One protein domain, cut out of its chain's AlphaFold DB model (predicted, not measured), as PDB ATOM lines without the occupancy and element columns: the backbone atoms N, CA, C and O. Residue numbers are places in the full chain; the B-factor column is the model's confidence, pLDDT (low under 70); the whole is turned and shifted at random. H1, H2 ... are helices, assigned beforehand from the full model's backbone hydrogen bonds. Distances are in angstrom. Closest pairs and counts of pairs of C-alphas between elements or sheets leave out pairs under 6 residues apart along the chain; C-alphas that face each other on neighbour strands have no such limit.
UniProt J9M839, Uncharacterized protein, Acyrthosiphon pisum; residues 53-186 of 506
ATOM      1  N   SER A  53     -37.300 -22.472  -9.569       88.88
ATOM      2  CA  SER A  53     -37.887 -23.805  -9.372       88.88
ATOM      3  C   SER A  53     -37.061 -24.907 -10.037       88.88
ATOM      4  O   SER A  53     -36.856 -25.955  -9.425       88.88
ATOM      5  N   SER A  54     -36.549 -24.682 -11.250       86.25
ATOM      6  CA  SER A  54     -35.623 -25.603 -11.922       86.25
ATOM      7  C   SER A  54     -34.284 -25.694 -11.179       86.25
ATOM      8  O   SER A  54     -33.826 -26.793 -10.856       86.25
ATOM      9  N   ASN A  55     -33.703 -24.552 -10.790       86.94
ATOM     10  CA  ASN A  55     -32.468 -24.512  -9.996       86.94
ATOM     11  C   ASN A  55     -32.633 -25.209  -8.624       86.94
ATOM     12  O   ASN A  55     -31.734 -25.917  -8.169       86.94
ATOM     13  N   LEU A  56     -33.801 -25.072  -7.988       89.94
ATOM     14  CA  LEU A  56     -34.153 -25.738  -6.731       89.94
ATOM     15  C   LEU A  56     -34.371 -27.250  -6.918       89.94
ATOM     16  O   LEU A  56     -33.853 -28.034  -6.120       89.94
ATOM     17  N   LYS A  57     -35.062 -27.685  -7.989       88.31
ATOM     18  CA  LYS A  57     -35.209 -29.111  -8.348       88.31
ATOM     19  C   LYS A  57     -33.836 -29.760  -8.539       88.31
ATOM     20  O   LYS A  57     -33.579 -30.811  -7.954       88.31
ATOM     21  N   TYR A  58     -32.946 -29.098  -9.281       87.44
ATOM     22  CA  TYR A  58     -31.566 -29.520  -9.521       87.44
ATOM     23  C   TYR A  58     -30.786 -29.730  -8.214       87.44
ATOM     24  O   TYR A  58     -30.283 -30.827  -7.952       87.44
ATOM     25  N   VAL A  59     -30.714 -28.692  -7.369       89.19
ATOM     26  CA  VAL A  59     -29.950 -28.736  -6.113       89.19
ATOM     27  C   VAL A  59     -30.526 -29.789  -5.167       89.19
ATOM     28  O   VAL A  59     -29.767 -30.602  -4.641       89.19
ATOM     29  N   MET A  60     -31.853 -29.855  -5.000       87.75
ATOM     30  CA  MET A  60     -32.475 -30.887  -4.165       87.75
ATOM     31  C   MET A  60     -32.221 -32.301  -4.698       87.75
ATOM     32  O   MET A  60     -31.936 -33.196  -3.899       87.75
ATOM     33  N   ALA A  61     -32.282 -32.531  -6.015       86.38
ATOM     34  CA  ALA A  61     -32.014 -33.842  -6.610       86.38
ATOM     35  C   ALA A  61     -30.589 -34.336  -6.307       86.38
ATOM     36  O   ALA A  61     -30.411 -35.509  -5.975       86.38
ATOM     37  N   ILE A  62     -29.597 -33.438  -6.338       86.19
ATOM     38  CA  ILE A  62     -28.205 -33.764  -6.003       86.19
ATOM     39  C   ILE A  62     -28.015 -33.936  -4.494       86.19
ATOM     40  O   ILE A  62     -27.540 -34.994  -4.077       86.19
ATOM     41  N   GLN A  63     -28.426 -32.963  -3.670       86.50
ATOM     42  CA  GLN A  63     -28.238 -33.002  -2.210       86.50
ATOM     43  C   GLN A  63     -28.889 -34.225  -1.545       86.50
ATOM     44  O   GLN A  63     -28.380 -34.745  -0.554       86.50
ATOM     45  N   SER A  64     -30.013 -34.697  -2.092       84.56
ATOM     46  CA  SER A  64     -30.748 -35.868  -1.593       84.56
ATOM     47  C   SER A  64     -30.268 -37.212  -2.164       84.56
ATOM     48  O   SER A  64     -30.873 -38.254  -1.890       84.56
ATOM     49  N   SER A  65     -29.192 -37.209  -2.954       84.62
ATOM     50  CA  SER A  65     -28.573 -38.408  -3.523       84.62
ATOM     51  C   SER A  65     -27.288 -38.791  -2.777       84.62
ATOM     52  O   SER A  65     -26.616 -37.961  -2.169       84.62
ATOM     53  N   MET A  66     -26.907 -40.071  -2.847       85.94
ATOM     54  CA  MET A  66     -25.740 -40.602  -2.119       85.94
ATOM     55  C   MET A  66     -24.395 -40.002  -2.581       85.94
ATOM     56  O   MET A  66     -23.399 -40.160  -1.883       85.94
ATOM     57  N   ILE A  67     -24.361 -39.314  -3.731       86.56
ATOM     58  CA  ILE A  67     -23.149 -38.699  -4.291       86.56
ATOM     59  C   ILE A  67     -22.788 -37.364  -3.619       86.56
ATOM     60  O   ILE A  67     -21.676 -36.876  -3.796       86.56
ATOM     61  N   TRP A  68     -23.702 -36.748  -2.855       90.00
ATOM     62  CA  TRP A  68     -23.535 -35.380  -2.343       90.00
ATOM     63  C   TRP A  68     -22.279 -35.207  -1.476       90.00
ATOM     64  O   TRP A  68     -21.546 -34.229  -1.619       90.00
ATOM     65  N   GLU A  69     -21.956 -36.203  -0.649       89.94
ATOM     66  CA  GLU A  69     -20.745 -36.212   0.182       89.94
ATOM     67  C   GLU A  69     -19.462 -36.587  -0.588       89.94
ATOM     68  O   GLU A  69     -18.369 -36.486  -0.028       89.94
ATOM     69  N   GLU A  70     -19.555 -37.032  -1.845       87.31
ATOM     70  CA  GLU A  70     -18.413 -37.130  -2.768       87.31
ATOM     71  C   GLU A  70     -18.241 -35.812  -3.538       87.31
ATOM     72  O   GLU A  70     -17.127 -35.293  -3.609       87.31
ATOM     73  N   ILE A  71     -19.350 -35.214  -3.998       87.88
ATOM     74  CA  ILE A  71     -19.390 -33.886  -4.629       87.88
ATOM     75  C   ILE A  71     -18.782 -32.833  -3.708       87.88
ATOM     76  O   ILE A  71     -17.803 -32.221  -4.107       87.88
ATOM     77  N   LYS A  72     -19.255 -32.681  -2.461       86.56
ATOM     78  CA  LYS A  72     -18.679 -31.743  -1.473       86.56
ATOM     79  C   LYS A  72     -17.158 -31.870  -1.359       86.56
ATOM     80  O   LYS A  72     -16.436 -30.881  -1.455       86.56
ATOM     81  N   LYS A  73     -16.659 -33.100  -1.184       87.50
ATOM     82  CA  LYS A  73     -15.218 -33.377  -1.051       87.50
ATOM     83  C   LYS A  73     -14.453 -33.008  -2.318       87.50
ATOM     84  O   LYS A  73     -13.340 -32.501  -2.213       87.50
ATOM     85  N   ARG A  74     -15.040 -33.226  -3.500       81.62
ATOM     86  CA  ARG A  74     -14.449 -32.810  -4.774       81.62
ATOM     87  C   ARG A  74     -14.502 -31.300  -4.968       81.62
ATOM     88  O   ARG A  74     -13.449 -30.732  -5.228       81.62
ATOM     89  N   THR A  75     -15.636 -30.643  -4.744       82.06
ATOM     90  CA  THR A  75     -15.798 -29.180  -4.748       82.06
ATOM     91  C   THR A  75     -14.734 -28.479  -3.909       82.06
ATOM     92  O   THR A  75     -14.086 -27.573  -4.418       82.06
ATOM     93  N   LEU A  76     -14.477 -28.934  -2.676       78.12
ATOM     94  CA  LEU A  76     -13.435 -28.367  -1.804       78.12
ATOM     95  C   LEU A  76     -12.003 -28.504  -2.368       78.12
ATOM     96  O   LEU A  76     -11.087 -27.844  -1.882       78.12
ATOM     97  N   THR A  77     -11.800 -29.347  -3.387       77.25
ATOM     98  CA  THR A  77     -10.539 -29.467  -4.142       77.25
ATOM     99  C   THR A  77     -10.580 -28.814  -5.526       77.25
ATOM    100  O   THR A  77      -9.519 -28.601  -6.108       77.25
ATOM    101  N   ILE A  78     -11.756 -28.477  -6.073       78.00
ATOM    102  CA  ILE A  78     -11.872 -27.741  -7.341       78.00
ATOM    103  C   ILE A  78     -11.459 -26.293  -7.072       78.00
ATOM    104  O   ILE A  78     -12.027 -25.617  -6.219       78.00
ATOM    105  N   ASN A  79     -10.466 -25.807  -7.816       59.56
ATOM    106  CA  ASN A  79      -9.879 -24.478  -7.654       59.56
ATOM    107  C   ASN A  79     -10.780 -23.368  -8.237       59.56
ATOM    108  O   ASN A  79     -10.366 -22.599  -9.106       59.56
ATOM    109  N   MET A  80     -12.034 -23.302  -7.784       64.06
ATOM    110  CA  MET A  80     -12.913 -22.175  -8.068       64.06
ATOM    111  C   MET A  80     -12.398 -20.956  -7.301       64.06
ATOM    112  O   MET A  80     -12.241 -20.992  -6.083       64.06
ATOM    113  N   SER A  81     -12.198 -19.838  -8.001       63.84
ATOM    114  CA  SER A  81     -11.914 -18.535  -7.373       63.84
ATOM    115  C   SER A  81     -13.060 -18.041  -6.476       63.84
ATOM    116  O   SER A  81     -12.862 -17.151  -5.652       63.84
ATOM    117  N   GLN A  82     -14.241 -18.647  -6.629       62.59
ATOM    118  CA  GLN A  82     -15.397 -18.576  -5.742       62.59
ATOM    119  C   GLN A  82     -15.640 -19.974  -5.146       62.59
ATOM    120  O   GLN A  82     -16.552 -20.682  -5.563       62.59
ATOM    121  N   GLY A  83     -14.776 -20.409  -4.226       66.38
ATOM    122  CA  GLY A  83     -15.005 -21.648  -3.477       66.38
ATOM    123  C   GLY A  83     -16.338 -21.579  -2.725       66.38
ATOM    124  O   GLY A  83     -16.692 -20.517  -2.213       66.38
ATOM    125  N   LEU A  84     -17.081 -22.689  -2.681       77.81
ATOM    126  CA  LEU A  84     -18.355 -22.738  -1.962       77.81
ATOM    127  C   LEU A  84     -18.105 -22.476  -0.473       77.81
ATOM    128  O   LEU A  84     -17.367 -23.223   0.166       77.81
ATOM    129  N   ASP A  85     -18.725 -21.428   0.065       84.06
ATOM    130  CA  ASP A  85     -18.702 -21.153   1.499       84.06
ATOM    131  C   ASP A  85     -19.426 -22.287   2.246       84.06
ATOM    132  O   ASP A  85     -20.530 -22.681   1.855       84.06
ATOM    133  N   ASP A  86     -18.830 -22.799   3.326       85.81
ATOM    134  CA  ASP A  86     -19.461 -23.797   4.196       85.81
ATOM    135  C   ASP A  86     -20.808 -23.286   4.755       85.81
ATOM    136  O   ASP A  86     -21.722 -24.082   4.989       85.81
ATOM    137  N   GLU A  87     -20.982 -21.964   4.905       88.94
ATOM    138  CA  GLU A  87     -22.269 -21.358   5.268       88.94
ATOM    139  C   GLU A  87     -23.330 -21.569   4.172       88.94
ATOM    140  O   GLU A  87     -24.470 -21.912   4.480       88.94
ATOM    141  N   VAL A  88     -22.972 -21.424   2.891       89.75
ATOM    142  CA  VAL A  88     -23.884 -21.674   1.755       89.75
ATOM    143  C   VAL A  88     -24.134 -23.175   1.585       89.75
ATOM    144  O   VAL A  88     -25.264 -23.585   1.326       89.75
ATOM    145  N   ALA A  89     -23.113 -24.009   1.802       87.38
ATOM    146  CA  ALA A  89     -23.222 -25.468   1.759       87.38
ATOM    147  C   ALA A  89     -24.151 -26.054   2.842       87.38
ATOM    148  O   ALA A  89     -24.672 -27.161   2.669       87.38
ATOM    149  N   GLY A  90     -24.322 -25.341   3.962       88.31
ATOM    150  CA  GLY A  90     -25.135 -25.746   5.112       88.31
ATOM    151  C   GLY A  90     -26.569 -25.196   5.150       88.31
ATOM    152  O   GLY A  90     -27.353 -25.649   5.987       88.31
ATOM    153  N   LYS A  91     -26.932 -24.242   4.283       92.50
ATOM    154  CA  LYS A  91     -28.296 -23.681   4.198       92.50
ATOM    155  C   LYS A  91     -29.276 -24.672   3.559       92.50
ATOM    156  O   LYS A  91     -28.899 -25.478   2.708       92.50
ATOM    157  N   SER A  92     -30.555 -24.580   3.934       92.50
ATOM    158  CA  SER A  92     -31.620 -25.260   3.185       92.50
ATOM    159  C   SER A  92     -31.720 -24.649   1.783       92.50
ATOM    160  O   SER A  92     -31.669 -23.422   1.679       92.50
ATOM    161  N   PRO A  93     -31.927 -25.433   0.707       90.31
ATOM    162  CA  PRO A  93     -32.116 -24.891  -0.640       90.31
ATOM    163  C   PRO A  93     -33.244 -23.851  -0.757       90.31
ATOM    164  O   PRO A  93     -33.147 -22.937  -1.573       90.31
ATOM    165  N   ASP A  94     -34.277 -23.952   0.086       91.12
ATOM    166  CA  ASP A  94     -35.371 -22.975   0.160       91.12
ATOM    167  C   ASP A  94     -34.930 -21.605   0.715       91.12
ATOM    168  O   ASP A  94     -35.464 -20.580   0.289       91.12
ATOM    169  N   ASP A  95     -33.948 -21.585   1.627       94.69
ATOM    170  CA  ASP A  95     -33.453 -20.386   2.328       94.69
ATOM    171  C   ASP A  95     -32.416 -19.590   1.508       94.69
ATOM    172  O   ASP A  95     -32.063 -18.468   1.872       94.69
ATOM    173  N   LEU A  96     -31.911 -20.156   0.407       94.00
ATOM    174  CA  LEU A  96     -30.898 -19.529  -0.447       94.00
ATOM    175  C   LEU A  96     -31.467 -18.340  -1.230       94.00
ATOM    176  O   LEU A  96     -32.558 -18.418  -1.807       94.00
ATOM    177  N   THR A  97     -30.695 -17.262  -1.359       94.44
ATOM    178  CA  THR A  97     -30.946 -16.255  -2.404       94.44
ATOM    179  C   THR A  97     -30.757 -16.865  -3.796       94.44
ATOM    180  O   THR A  97     -30.062 -17.866  -3.954       94.44
ATOM    181  N   ASP A  98     -31.347 -16.271  -4.837       92.06
ATOM    182  CA  ASP A  98     -31.210 -16.797  -6.207       92.06
ATOM    183  C   ASP A  98     -29.747 -16.807  -6.692       92.06
ATOM    184  O   ASP A  98     -29.351 -17.689  -7.451       92.06
ATOM    185  N   GLN A  99     -28.917 -15.887  -6.181       91.25
ATOM    186  CA  GLN A  99     -27.474 -15.865  -6.422       91.25
ATOM    187  C   GLN A  99     -26.750 -17.032  -5.729       91.25
ATOM    188  O   GLN A  99     -25.981 -17.735  -6.383       91.25
ATOM    189  N   GLU A 100     -27.003 -17.276  -4.437       92.88
ATOM    190  CA  GLU A 100     -26.418 -18.427  -3.727       92.88
ATOM    191  C   GLU A 100     -26.893 -19.757  -4.329       92.88
ATOM    192  O   GLU A 100     -26.104 -20.692  -4.453       92.88
ATOM    193  N   LEU A 101     -28.158 -19.842  -4.756       92.88
ATOM    194  CA  LEU A 101     -28.724 -21.018  -5.418       92.88
ATOM    195  C   LEU A 101     -28.071 -21.267  -6.789       92.88
ATOM    196  O   LEU A 101     -27.775 -22.415  -7.119       92.88
ATOM    197  N   ALA A 102     -27.796 -20.215  -7.569       89.94
ATOM    198  CA  ALA A 102     -27.063 -20.318  -8.832       89.94
ATOM    199  C   ALA A 102     -25.593 -20.731  -8.622       89.94
ATOM    200  O   ALA A 102     -25.097 -21.609  -9.331       89.94
ATOM    201  N   GLN A 103     -24.914 -20.169  -7.617       90.19
ATOM    202  CA  GLN A 103     -23.550 -20.568  -7.244       90.19
ATOM    203  C   GLN A 103     -23.499 -22.029  -6.774       90.19
ATOM    204  O   GLN A 103     -22.668 -22.799  -7.253       90.19
ATOM    205  N   LEU A 104     -24.427 -22.442  -5.903       91.56
ATOM    206  CA  LEU A 104     -24.537 -23.820  -5.430       91.56
ATOM    207  C   LEU A 104     -24.872 -24.793  -6.571       91.56
ATOM    208  O   LEU A 104     -24.297 -25.875  -6.621       91.56
ATOM    209  N   LYS A 105     -25.739 -24.412  -7.520       90.50
ATOM    210  CA  LYS A 105     -26.008 -25.186  -8.744       90.50
ATOM    211  C   LYS A 105     -24.730 -25.412  -9.555       90.50
ATOM    212  O   LYS A 105     -24.429 -26.563  -9.865       90.50
ATOM    213  N   GLN A 106     -23.972 -24.356  -9.861       89.44
ATOM    214  CA  GLN A 106     -22.719 -24.464 -10.621       89.44
ATOM    215  C   GLN A 106     -21.704 -25.365  -9.901       89.44
ATOM    216  O   GLN A 106     -21.131 -26.276 -10.495       89.44
ATOM    217  N   VAL A 107     -21.548 -25.169  -8.592       90.12
ATOM    218  CA  VAL A 107     -20.685 -25.982  -7.727       90.12
ATOM    219  C   VAL A 107     -21.090 -27.461  -7.712       90.12
ATOM    220  O   VAL A 107     -20.229 -28.336  -7.830       90.12
ATOM    221  N   CYS A 108     -22.385 -27.754  -7.583       90.94
ATOM    222  CA  CYS A 108     -22.917 -29.112  -7.650       90.94
ATOM    223  C   CYS A 108     -22.662 -29.748  -9.025       90.94
ATOM    224  O   CYS A 108     -22.323 -30.927  -9.092       90.94
ATOM    225  N   HIS A 109     -22.778 -28.969 -10.103       90.06
ATOM    226  CA  HIS A 109     -22.550 -29.418 -11.475       90.06
ATOM    227  C   HIS A 109     -21.080 -29.778 -11.735       90.06
ATOM    228  O   HIS A 109     -20.780 -30.870 -12.221       90.06
ATOM    229  N   ASP A 110     -20.149 -28.905 -11.352       89.75
ATOM    230  CA  ASP A 110     -18.717 -29.140 -11.548       89.75
ATOM    231  C   ASP A 110     -18.168 -30.215 -10.594       89.75
ATOM    232  O   ASP A 110     -17.359 -31.054 -10.995       89.75
ATOM    233  N   GLY A 111     -18.683 -30.295  -9.362       91.00
ATOM    234  CA  GLY A 111     -18.404 -31.418  -8.467       91.00
ATOM    235  C   GLY A 111     -18.932 -32.754  -9.010       91.00
ATOM    236  O   GLY A 111     -18.218 -33.758  -8.957       91.00
ATOM    237  N   LEU A 112     -20.139 -32.777  -9.592       91.69
ATOM    238  CA  LEU A 112     -20.716 -33.967 -10.230       91.69
ATOM    239  C   LEU A 112     -19.880 -34.438 -11.424       91.69
ATOM    240  O   LEU A 112     -19.613 -35.637 -11.527       91.69
ATOM    241  N   LYS A 113     -19.438 -33.517 -12.292       91.69
ATOM    242  CA  LYS A 113     -18.487 -33.809 -13.378       91.69
ATOM    243  C   LYS A 113     -17.247 -34.515 -12.833       91.69
ATOM    244  O   LYS A 113     -16.899 -35.584 -13.322       91.69
ATOM    245  N   CYS A 114     -16.622 -33.987 -11.780       93.12
ATOM    246  CA  CYS A 114     -15.399 -34.587 -11.245       93.12
ATOM    247  C   CYS A 114     -15.612 -35.956 -10.588       93.12
ATOM    248  O   CYS A 114     -14.790 -36.848 -10.798       93.12
ATOM    249  N   VAL A 115     -16.718 -36.180  -9.868       93.12
ATOM    250  CA  VAL A 115     -17.037 -37.525  -9.348       93.12
ATOM    251  C   VAL A 115     -17.356 -38.500 -10.491       93.12
ATOM    252  O   VAL A 115     -16.915 -39.648 -10.465       93.12
ATOM    253  N   ALA A 116     -18.056 -38.056 -11.538       93.19
ATOM    254  CA  ALA A 116     -18.287 -38.878 -12.723       93.19
ATOM    255  C   ALA A 116     -16.969 -39.257 -13.418       93.19
ATOM    256  O   ALA A 116     -16.768 -40.422 -13.750       93.19
ATOM    257  N   VAL A 117     -16.042 -38.309 -13.586       93.19
ATOM    258  CA  VAL A 117     -14.734 -38.551 -14.210       93.19
ATOM    259  C   VAL A 117     -13.863 -39.492 -13.368       93.19
ATOM    260  O   VAL A 117     -13.246 -40.392 -13.936       93.19
ATOM    261  N   ASP A 118     -13.870 -39.377 -12.035       92.00
ATOM    262  CA  ASP A 118     -13.227 -40.348 -11.131       92.00
ATOM    263  C   ASP A 118     -13.719 -41.772 -11.388       92.00
ATOM    264  O   ASP A 118     -12.935 -42.709 -11.572       92.00
ATOM    265  N   GLN A 119     -15.041 -41.936 -11.410       93.56
ATOM    266  CA  GLN A 119     -15.669 -43.239 -11.562       93.56
ATOM    267  C   GLN A 119     -15.442 -43.790 -12.977       93.56
ATOM    268  O   GLN A 119     -15.134 -44.972 -13.136       93.56
ATOM    269  N   LEU A 120     -15.453 -42.937 -14.004       92.38
ATOM    270  CA  LEU A 120     -15.062 -43.297 -15.368       92.38
ATOM    271  C   LEU A 120     -13.584 -43.703 -15.492       92.38
ATOM    272  O   LEU A 120     -13.284 -44.645 -16.227       92.38
ATOM    273  N   LEU A 121     -12.660 -43.065 -14.766       91.62
ATOM    274  CA  LEU A 121     -11.245 -43.458 -14.735       91.62
ATOM    275  C   LEU A 121     -11.051 -44.850 -14.118       91.62
ATOM    276  O   LEU A 121     -10.286 -45.649 -14.661       91.62
ATOM    277  N   VAL A 122     -11.775 -45.175 -13.040       90.44
ATOM    278  CA  VAL A 122     -11.786 -46.530 -12.459       90.44
ATOM    279  C   VAL A 122     -12.379 -47.535 -13.452       90.44
ATOM    280  O   VAL A 122     -11.759 -48.559 -13.743       90.44
ATOM    281  N   LEU A 123     -13.537 -47.229 -14.044       88.31
ATOM    282  CA  LEU A 123     -14.213 -48.095 -15.017       88.31
ATOM    283  C   LEU A 123     -13.375 -48.341 -16.285       88.31
ATOM    284  O   LEU A 123     -13.374 -49.452 -16.807       88.31
ATOM    285  N   LYS A 124     -12.583 -47.359 -16.734       87.69
ATOM    286  CA  LYS A 124     -11.637 -47.490 -17.859       87.69
ATOM    287  C   LYS A 124     -10.461 -48.433 -17.558       87.69
ATOM    288  O   LYS A 124      -9.870 -48.984 -18.488       87.69
ATOM    289  N   GLN A 125     -10.123 -48.656 -16.284       84.38
ATOM    290  CA  GLN A 125      -9.118 -49.649 -15.871       84.38
ATOM    291  C   GLN A 125      -9.698 -51.064 -15.748       84.38
ATOM    292  O   GLN A 125      -8.984 -52.042 -15.992       84.38
ATOM    293  N   VAL A 126     -10.991 -51.195 -15.427       83.19
ATOM    294  CA  VAL A 126     -11.692 -52.485 -15.386       83.19
ATOM    295  C   VAL A 126     -11.942 -52.985 -16.813       83.19
ATOM    296  O   VAL A 126     -13.011 -52.808 -17.392       83.19
ATOM    297  N   LYS A 127     -10.939 -53.666 -17.385       66.25
ATOM    298  CA  LYS A 127     -11.064 -54.426 -18.641       66.25
ATOM    299  C   LYS A 127     -11.999 -55.623 -18.451       66.25
ATOM    300  O   LYS A 127     -11.558 -56.750 -18.235       66.25
ATOM    301  N   GLU A 128     -13.295 -55.355 -18.510       66.31
ATOM    302  CA  GLU A 128     -14.342 -56.342 -18.286       66.31
ATOM    303  C   GLU A 128     -14.348 -57.422 -19.379       66.31
ATOM    304  O   GLU A 128     -14.457 -57.132 -20.572       66.31
ATOM    305  N   GLN A 129     -14.271 -58.688 -18.962       56.12
ATOM    306  CA  GLN A 129     -14.738 -59.796 -19.789       56.12
ATOM    307  C   GLN A 129     -16.260 -59.847 -19.661       56.12
ATOM    308  O   GLN A 129     -16.778 -60.084 -18.570       56.12
ATOM    309  N   LEU A 130     -16.963 -59.599 -20.768       53.06
ATOM    310  CA  LEU A 130     -18.424 -59.603 -20.832       53.06
ATOM    311  C   LEU A 130     -18.965 -60.991 -20.447       53.06
ATOM    312  O   LEU A 130     -18.874 -61.935 -21.228       53.06
ATOM    313  N   GLY A 131     -19.496 -61.106 -19.228       52.69
ATOM    314  CA  GLY A 131     -20.144 -62.307 -18.700       52.69
ATOM    315  C   GLY A 131     -21.627 -62.059 -18.422       52.69
ATOM    316  O   GLY A 131     -21.993 -61.006 -17.905       52.69
ATOM    317  N   ASP A 132     -22.469 -63.042 -18.740       53.16
ATOM    318  CA  ASP A 132     -23.920 -62.897 -18.978       53.16
ATOM    319  C   ASP A 132     -24.814 -62.561 -17.756       53.16
ATOM    320  O   ASP A 132     -26.017 -62.823 -17.780       53.16
ATOM    321  N   GLY A 133     -24.284 -62.013 -16.655       54.06
ATOM    322  CA  GLY A 133     -25.103 -61.798 -15.459       54.06
ATOM    323  C   GLY A 133     -24.481 -61.002 -14.318       54.06
ATOM    324  O   GLY A 133     -24.065 -61.595 -13.322       54.06
ATOM    325  N   LYS A 134     -24.510 -59.668 -14.448       56.84
ATOM    326  CA  LYS A 134     -24.730 -58.624 -13.415       56.84
ATOM    327  C   LYS A 134     -24.644 -57.241 -14.104       56.84
ATOM    328  O   LYS A 134     -24.686 -57.186 -15.331       56.84
ATOM    329  N   VAL A 135     -24.570 -56.134 -13.353       65.69
ATOM    330  CA  VAL A 135     -24.278 -54.806 -13.923       65.69
ATOM    331  C   VAL A 135     -22.928 -54.869 -14.637       65.69
ATOM    332  O   VAL A 135     -21.951 -55.322 -14.054       65.69
ATOM    333  N   SER A 136     -22.868 -54.444 -15.895       83.94
ATOM    334  CA  SER A 136     -21.616 -54.368 -16.650       83.94
ATOM    335  C   SER A 136     -20.959 -52.999 -16.494       83.94
ATOM    336  O   SER A 136     -21.645 -51.992 -16.295       83.94
ATOM    337  N   VAL A 137     -19.640 -52.938 -16.681       85.62
ATOM    338  CA  VAL A 137     -18.885 -51.684 -16.853       85.62
ATOM    339  C   VAL A 137     -19.532 -50.814 -17.931       85.62
ATOM    340  O   VAL A 137     -19.693 -49.613 -17.731       85.62
ATOM    341  N   ARG A 138     -20.021 -51.419 -19.026       85.94
ATOM    342  CA  ARG A 138     -20.820 -50.709 -20.040       85.94
ATOM    343  C   ARG A 138     -22.075 -50.056 -19.455       85.94
ATOM    344  O   ARG A 138     -22.310 -48.892 -19.744       85.94
ATOM    345  N   MET A 139     -22.889 -50.769 -18.671       88.12
ATOM    346  CA  MET A 139     -24.138 -50.201 -18.143       88.12
ATOM    347  C   MET A 139     -23.879 -49.090 -17.116       88.12
ATOM    348  O   MET A 139     -24.597 -48.092 -17.111       88.12
ATOM    349  N   ALA A 140     -22.817 -49.217 -16.316       89.69
ATOM    350  CA  ALA A 140     -22.346 -48.149 -15.438       89.69
ATOM    351  C   ALA A 140     -21.913 -46.899 -16.229       89.69
ATOM    352  O   ALA A 140     -22.393 -45.805 -15.940       89.69
ATOM    353  N   ILE A 141     -21.094 -47.059 -17.278       90.50
ATOM    354  CA  ILE A 141     -20.699 -45.960 -18.178       90.50
ATOM    355  C   ILE A 141     -21.928 -45.329 -18.854       90.50
ATOM    356  O   ILE A 141     -22.070 -44.110 -18.839       90.50
ATOM    357  N   THR A 142     -22.853 -46.129 -19.395       89.88
ATOM    358  CA  THR A 142     -24.112 -45.632 -19.977       89.88
ATOM    359  C   THR A 142     -24.886 -44.774 -18.974       89.88
ATOM    360  O   THR A 142     -25.272 -43.666 -19.325       89.88
ATOM    361  N   LYS A 143     -25.060 -45.203 -17.717       91.00
ATOM    362  CA  LYS A 143     -25.777 -44.398 -16.710       91.00
ATOM    363  C   LYS A 143     -25.042 -43.110 -16.321       91.00
ATOM    364  O   LYS A 143     -25.696 -42.081 -16.168       91.00
ATOM    365  N   ILE A 144     -23.710 -43.141 -16.214       91.19
ATOM    366  CA  ILE A 144     -22.899 -41.936 -15.975       91.19
ATOM    367  C   ILE A 144     -23.067 -40.945 -17.138       91.19
ATOM    368  O   ILE A 144     -23.411 -39.787 -16.916       91.19
ATOM    369  N   THR A 145     -22.880 -41.402 -18.381       90.69
ATOM    370  CA  THR A 145     -23.005 -40.547 -19.576       90.69
ATOM    371  C   THR A 145     -24.426 -40.023 -19.772       90.69
ATOM    372  O   THR A 145     -24.581 -38.852 -20.098       90.69
ATOM    373  N   GLN A 146     -25.465 -40.821 -19.503       90.12
ATOM    374  CA  GLN A 146     -26.863 -40.374 -19.534       90.12
ATOM    375  C   GLN A 146     -27.136 -39.248 -18.534       90.12
ATOM    376  O   GLN A 146     -27.756 -38.259 -18.910       90.12
ATOM    377  N   VAL A 147     -26.643 -39.356 -17.295       89.62
ATOM    378  CA  VAL A 147     -26.806 -38.290 -16.293       89.62
ATOM    379  C   VAL A 147     -26.022 -37.037 -16.674       89.62
ATOM    380  O   VAL A 147     -26.574 -35.946 -16.584       89.62
ATOM    381  N   LEU A 148     -24.779 -37.169 -17.154       90.12
ATOM    382  CA  LEU A 148     -24.008 -36.016 -17.633       90.12
ATOM    383  C   LEU A 148     -24.689 -35.326 -18.825       90.12
ATOM    384  O   LEU A 148     -24.824 -34.111 -18.807       90.12
ATOM    385  N   THR A 149     -25.167 -36.093 -19.811       88.19
ATOM    386  CA  THR A 149     -25.854 -35.563 -21.005       88.19
ATOM    387  C   THR A 149     -27.163 -34.878 -20.629       88.19
ATOM    388  O   THR A 149     -27.394 -33.748 -21.034       88.19
ATOM    389  N   GLN A 150     -28.013 -35.518 -19.813       85.69
ATOM    390  CA  GLN A 150     -29.265 -34.898 -19.377       85.69
ATOM    391  C   GLN A 150     -28.989 -33.598 -18.608       85.69
ATOM    392  O   GLN A 150     -29.647 -32.592 -18.859       85.69
ATOM    393  N   TYR A 151     -27.973 -33.582 -17.739       81.44
ATOM    394  CA  TYR A 151     -27.595 -32.369 -17.022       81.44
ATOM    395  C   TYR A 151     -26.947 -31.283 -17.887       81.44
ATOM    396  O   TYR A 151     -27.074 -30.118 -17.516       81.44
ATOM    397  N   THR A 152     -26.261 -31.596 -18.991       80.50
ATOM    398  CA  THR A 152     -25.818 -30.539 -19.912       80.50
ATOM    399  C   THR A 152     -26.995 -30.019 -20.730       80.50
ATOM    400  O   THR A 152     -27.248 -28.822 -20.682       80.50
ATOM    401  N   THR A 153     -27.798 -30.883 -21.356       80.75
ATOM    402  CA  THR A 153     -28.949 -30.466 -22.184       80.75
ATOM    403  C   THR A 153     -30.032 -29.697 -21.412       80.75
ATOM    404  O   THR A 153     -30.667 -28.817 -21.983       80.75
ATOM    405  N   GLU A 154     -30.273 -30.002 -20.133       73.06
ATOM    406  CA  GLU A 154     -31.315 -29.335 -19.326       73.06
ATOM    407  C   GLU A 154     -30.834 -28.018 -18.675       73.06
ATOM    408  O   GLU A 154     -31.663 -27.197 -18.279       73.06
ATOM    409  N   TYR A 155     -29.515 -27.780 -18.564       65.75
ATOM    410  CA  TYR A 155     -28.970 -26.670 -17.759       65.75
ATOM    411  C   TYR A 155     -27.835 -25.844 -18.391       65.75
ATOM    412  O   TYR A 155     -27.455 -24.833 -17.796       65.75
ATOM    413  N   HIS A 156     -27.318 -26.219 -19.565       61.75
ATOM    414  CA  HIS A 156     -26.349 -25.438 -20.338       61.75
ATOM    415  C   HIS A 156     -26.709 -25.437 -21.827       61.75
ATOM    416  O   HIS A 156     -26.650 -26.470 -22.489       61.75
ATOM    417  N   GLU A 157     -27.005 -24.259 -22.370       53.00
ATOM    418  CA  GLU A 157     -27.138 -24.081 -23.814       53.00
ATOM    419  C   GLU A 157     -25.744 -24.208 -24.478       53.00
ATOM    420  O   GLU A 157     -24.768 -23.581 -24.062       53.00
ATOM    421  N   ASP A 158     -25.661 -25.071 -25.490       55.72
ATOM    422  CA  ASP A 158     -24.623 -25.186 -26.528       55.72
ATOM    423  C   ASP A 158     -23.167 -25.584 -26.167       55.72
ATOM    424  O   ASP A 158     -22.419 -25.940 -27.079       55.72
ATOM    425  N   VAL A 159     -22.709 -25.567 -24.904       64.12
ATOM    426  CA  VAL A 159     -21.251 -25.718 -24.625       64.12
ATOM    427  C   VAL A 159     -20.716 -27.166 -24.663       64.12
ATOM    428  O   VAL A 159     -19.605 -27.379 -25.145       64.12
ATOM    429  N   TYR A 160     -21.460 -28.165 -24.161       70.00
ATOM    430  CA  TYR A 160     -20.986 -29.563 -24.055       70.00
ATOM    431  C   TYR A 160     -22.096 -30.603 -24.318       70.00
ATOM    432  O   TYR A 160     -22.766 -31.077 -23.394       70.00
ATOM    433  N   GLU A 161     -22.261 -31.017 -25.576       77.88
ATOM    434  CA  GLU A 161     -23.091 -32.173 -25.946       77.88
ATOM    435  C   GLU A 161     -22.277 -33.479 -25.894       77.88
ATOM    436  O   GLU A 161     -21.567 -33.834 -26.835       77.88
ATOM    437  N   TYR A 162     -22.393 -34.231 -24.796       85.50
ATOM    438  CA  TYR A 162     -21.853 -35.590 -24.726       85.50
ATOM    439  C   TYR A 162     -22.786 -36.570 -25.450       85.50
ATOM    440  O   TYR A 162     -23.969 -36.660 -25.127       85.50
ATOM    441  N   GLU A 163     -22.278 -37.340 -26.418       85.12
ATOM    442  CA  GLU A 163     -23.108 -38.346 -27.091       85.12
ATOM    443  C   GLU A 163     -23.480 -39.475 -26.110       85.12
ATOM    444  O   GLU A 163     -22.615 -40.207 -25.615       85.12
ATOM    445  N   ALA A 164     -24.780 -39.625 -25.840       81.12
ATOM    446  CA  ALA A 164     -25.302 -40.603 -24.891       81.12
ATOM    447  C   ALA A 164     -25.034 -42.051 -25.349       81.12
ATOM    448  O   ALA A 164     -25.608 -42.537 -26.327       81.12
ATOM    449  N   VAL A 165     -24.186 -42.759 -24.598       83.31
ATOM    450  CA  VAL A 165     -23.689 -44.098 -24.947       83.31
ATOM    451  C   VAL A 165     -24.783 -45.153 -24.791       83.31
ATOM    452  O   VAL A 165     -25.239 -45.446 -23.681       83.31
ATOM    453  N   GLN A 166     -25.179 -45.782 -25.896       85.69
ATOM    454  CA  GLN A 166     -26.242 -46.785 -25.925       85.69
ATOM    455  C   GLN A 166     -25.715 -48.187 -25.601       85.69
ATOM    456  O   GLN A 166     -24.590 -48.556 -25.938       85.69
ATOM    457  N   GLN A 167     -26.569 -49.042 -25.026       80.75
ATOM    458  CA  GLN A 167     -26.214 -50.443 -24.746       80.75
ATOM    459  C   GLN A 167     -25.824 -51.226 -26.019       80.75
ATOM    460  O   GLN A 167     -25.082 -52.206 -25.927       80.75
ATOM    461  N   SER A 168     -26.300 -50.783 -27.187       84.62
ATOM    462  CA  SER A 168     -26.050 -51.335 -28.524       84.62
ATOM    463  C   SER A 168     -24.820 -50.778 -29.254       84.62
ATOM    464  O   SER A 168     -24.486 -51.312 -30.309       84.62
ATOM    465  N   ASP A 169     -24.150 -49.745 -28.732       87.25
ATOM    466  CA  ASP A 169     -22.930 -49.198 -29.346       87.25
ATOM    467  C   ASP A 169     -21.780 -50.229 -29.341       87.25
ATOM    468  O   ASP A 169     -21.840 -51.248 -28.646       87.25
ATOM    469  N   ASP A 170     -20.697 -50.008 -30.089       87.38
ATOM    470  CA  ASP A 170     -19.502 -50.863 -29.999       87.38
ATOM    471  C   ASP A 170     -18.625 -50.523 -28.772       87.38
ATOM    472  O   ASP A 170     -18.919 -49.611 -27.998       87.38
ATOM    473  N   GLN A 171     -17.589 -51.324 -28.501       83.06
ATOM    474  CA  GLN A 171     -16.743 -51.124 -27.317       83.06
ATOM    475  C   GLN A 171     -15.757 -49.952 -27.467       83.06
ATOM    476  O   GLN A 171     -15.346 -49.404 -26.446       83.06
ATOM    477  N   SER A 172     -15.408 -49.544 -28.693       86.62
ATOM    478  CA  SER A 172     -14.598 -48.345 -28.931       86.62
ATOM    479  C   SER A 172     -15.404 -47.120 -28.532       86.62
ATOM    480  O   SER A 172     -15.029 -46.454 -27.576       86.62
ATOM    481  N   LYS A 173     -16.587 -46.918 -29.130       88.25
ATOM    482  CA  LYS A 173     -17.433 -45.735 -28.893       88.25
ATOM    483  C   LYS A 173     -17.725 -45.479 -27.406       88.25
ATOM    484  O   LYS A 173     -17.705 -44.333 -26.964       88.25
ATOM    485  N   VAL A 174     -17.922 -46.542 -26.616       87.00
ATOM    486  CA  VAL A 174     -18.040 -46.465 -25.144       87.00
ATOM    487  C   VAL A 174     -16.789 -45.839 -24.510       87.00
ATOM    488  O   VAL A 174     -16.905 -44.906 -23.722       87.00
ATOM    489  N   TYR A 175     -15.592 -46.340 -24.829       86.44
ATOM    490  CA  TYR A 175     -14.335 -45.825 -24.273       86.44
ATOM    491  C   TYR A 175     -13.885 -44.498 -24.896       86.44
ATOM    492  O   TYR A 175     -13.192 -43.733 -24.226       86.44
ATOM    493  N   ASP A 176     -14.278 -44.211 -26.133       89.75
ATOM    494  CA  ASP A 176     -13.995 -42.956 -26.825       89.75
ATOM    495  C   ASP A 176     -14.806 -41.819 -26.185       89.75
ATOM    496  O   ASP A 176     -14.208 -40.852 -25.720       89.75
ATOM    497  N   SER A 177     -16.122 -41.999 -25.989       89.19
ATOM    498  CA  SER A 177     -16.981 -41.074 -25.221       89.19
ATOM    499  C   SER A 177     -16.448 -40.833 -23.799       89.19
ATOM    500  O   SER A 177     -16.292 -39.692 -23.366       89.19
ATOM    501  N   VAL A 178     -16.042 -41.900 -23.097       89.62
ATOM    502  CA  VAL A 178     -15.377 -41.784 -21.787       89.62
ATOM    503  C   VAL A 178     -14.065 -41.004 -21.859       89.62
ATOM    504  O   VAL A 178     -13.735 -40.281 -20.923       89.62
ATOM    505  N   THR A 179     -13.296 -41.131 -22.939       90.50
ATOM    506  CA  THR A 179     -12.027 -40.408 -23.093       90.50
ATOM    507  C   THR A 179     -12.259 -38.923 -23.348       90.50
ATOM    508  O   THR A 179     -11.564 -38.118 -22.735       90.50
ATOM    509  N   THR A 180     -13.264 -38.567 -24.151       92.19
ATOM    510  CA  THR A 180     -13.718 -37.181 -24.336       92.19
ATOM    511  C   THR A 180     -14.140 -36.561 -23.003       92.19
ATOM    512  O   THR A 180     -13.548 -35.576 -22.581       92.19
ATOM    513  N   ILE A 181     -15.051 -37.200 -22.257       90.31
ATOM    514  CA  ILE A 181     -15.515 -36.701 -20.945       90.31
ATOM    515  C   ILE A 181     -14.352 -36.509 -19.954       90.31
ATOM    516  O   ILE A 181     -14.331 -35.525 -19.213       90.31
ATOM    517  N   VAL A 182     -13.382 -37.431 -19.937       91.94
ATOM    518  CA  VAL A 182     -12.195 -37.355 -19.067       91.94
ATOM    519  C   VAL A 182     -11.268 -36.195 -19.448       91.94
ATOM    520  O   VAL A 182     -10.757 -35.534 -18.548       91.94
ATOM    521  N   GLU A 183     -11.023 -35.952 -20.739       91.12
ATOM    522  CA  GLU A 183     -10.138 -34.868 -21.193       91.12
ATOM    523  C   GLU A 183     -10.820 -33.488 -21.111       91.12
ATOM    524  O   GLU A 183     -10.205 -32.555 -20.602       91.12
ATOM    525  N   ASP A 184     -12.098 -33.364 -21.484       90.56
ATOM    526  CA  ASP A 184     -12.851 -32.096 -21.436       90.56
ATOM    527  C   ASP A 184     -12.963 -31.525 -20.009       90.56
ATOM    528  O   ASP A 184     -12.947 -30.314 -19.801       90.56
ATOM    529  N   ASN A 185     -13.042 -32.398 -18.999       89.19
ATOM    530  CA  ASN A 185     -13.155 -32.013 -17.587       89.19
ATOM    531  C   ASN A 185     -11.807 -32.082 -16.836       89.19
ATOM    532  O   ASN A 185     -11.748 -31.877 -15.621       89.19
ATOM    533  N   LYS A 186     -10.702 -32.362 -17.535       90.31
ATOM    534  CA  LYS A 186      -9.369 -32.598 -16.956       90.31
ATOM    535  C   LYS A 186      -8.808 -31.400 -16.202       90.31
ATOM    536  O   LYS A 186      -8.232 -31.576 -15.129       90.31
TER     537      LYS A 186
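This is residues 53 to 186 of the 506 residues of an uncharacterized protein of Acyrthosiphon pisum (UniProt J9M839). One long helix, H4, runs through the middle of an elongated domain, and shorter helices are set round it: H1 packs on its early part, H2 crosses it near the middle, and H5 folds back along its later part as a helical hairpin. H6 crosses the later part of H4 at a slant, and the short H3 lies near the beginning of H4. The printed part has 134 residues, with six named helices in the order H1 to H6 and no named strand; the class is all helix. The whole is compact, with a radius of gyration of the C-alphas of 16.0 A and spans of 48 by 28 by 28 A.

H1, residues 53 to 63, begins at C-alpha 53 (-37.887, -23.805, -9.372) and is 15.1 A long from first to last C-alpha. H2 holds residues 68 to 75, over 10.2 A, and H3 residues 86 to 90, over 6.1 A. H4, residues 98 to 125, is the longest at 40.8 A and begins at C-alpha 98 (-31.210, -16.797, -6.207). H5, residues 137 to 155, is 27.0 A long. H6, residues 171 to 184, is 20.3 A long and ends at C-alpha 184 (-12.851, -32.096, -21.436).

H4 is the hub, touching the other five helices; the helix packing is mostly crossed, with one touching pair at a shallow tilt. H1 touches residues 101 to 108 of H4 at a steep tilt of 44 degrees, the same way; the closest C-alphas, of Val 59 and Lys 105, are 5.9 A apart. H2 is about perpendicular to H4, at 87 degrees, and touches it with C-alphas of Ile 71 and Gly 111 closest, at 4.7 A. H3 only just touches H4, with 3 pairs of C-alphas within 8 A, those of Val 88 and Glu 100 closest at 6.9 A. H4 and H5 form a hairpin at a shallow tilt of 21 degrees, opposite ways; the C-alphas of Leu 123 and Val 137 are closest, at 6.2 A. H6 touches residues 117 to 124 of H4 at a steep tilt of 44 degrees, opposite ways, with the C-alphas of Val 117 and Val 182 closest, at 5.6 A. H5 and H6 only just touch, with 3 pairs of C-alphas within 8 A, those of Arg 138 and Val 174 closest at 7.2 A. H1 and H5 are near each other; H1 and H6 are apart. In H1, H3, H4 and H6 every O i to N i+4 pair is within hydrogen-bond range; in H2 3 of 4 are, and in H5 14 of 15.

The C-alphas farthest apart, of Thr 97 and Gly 131, are 50.0 A apart. The printed part has no cut. The links from H4 to H5 and from H5 to H6 are long. The mean pLDDT of the printed part is 83.9, and residues 79 to 83, 127 to 135 and 155 to 159 are under 70.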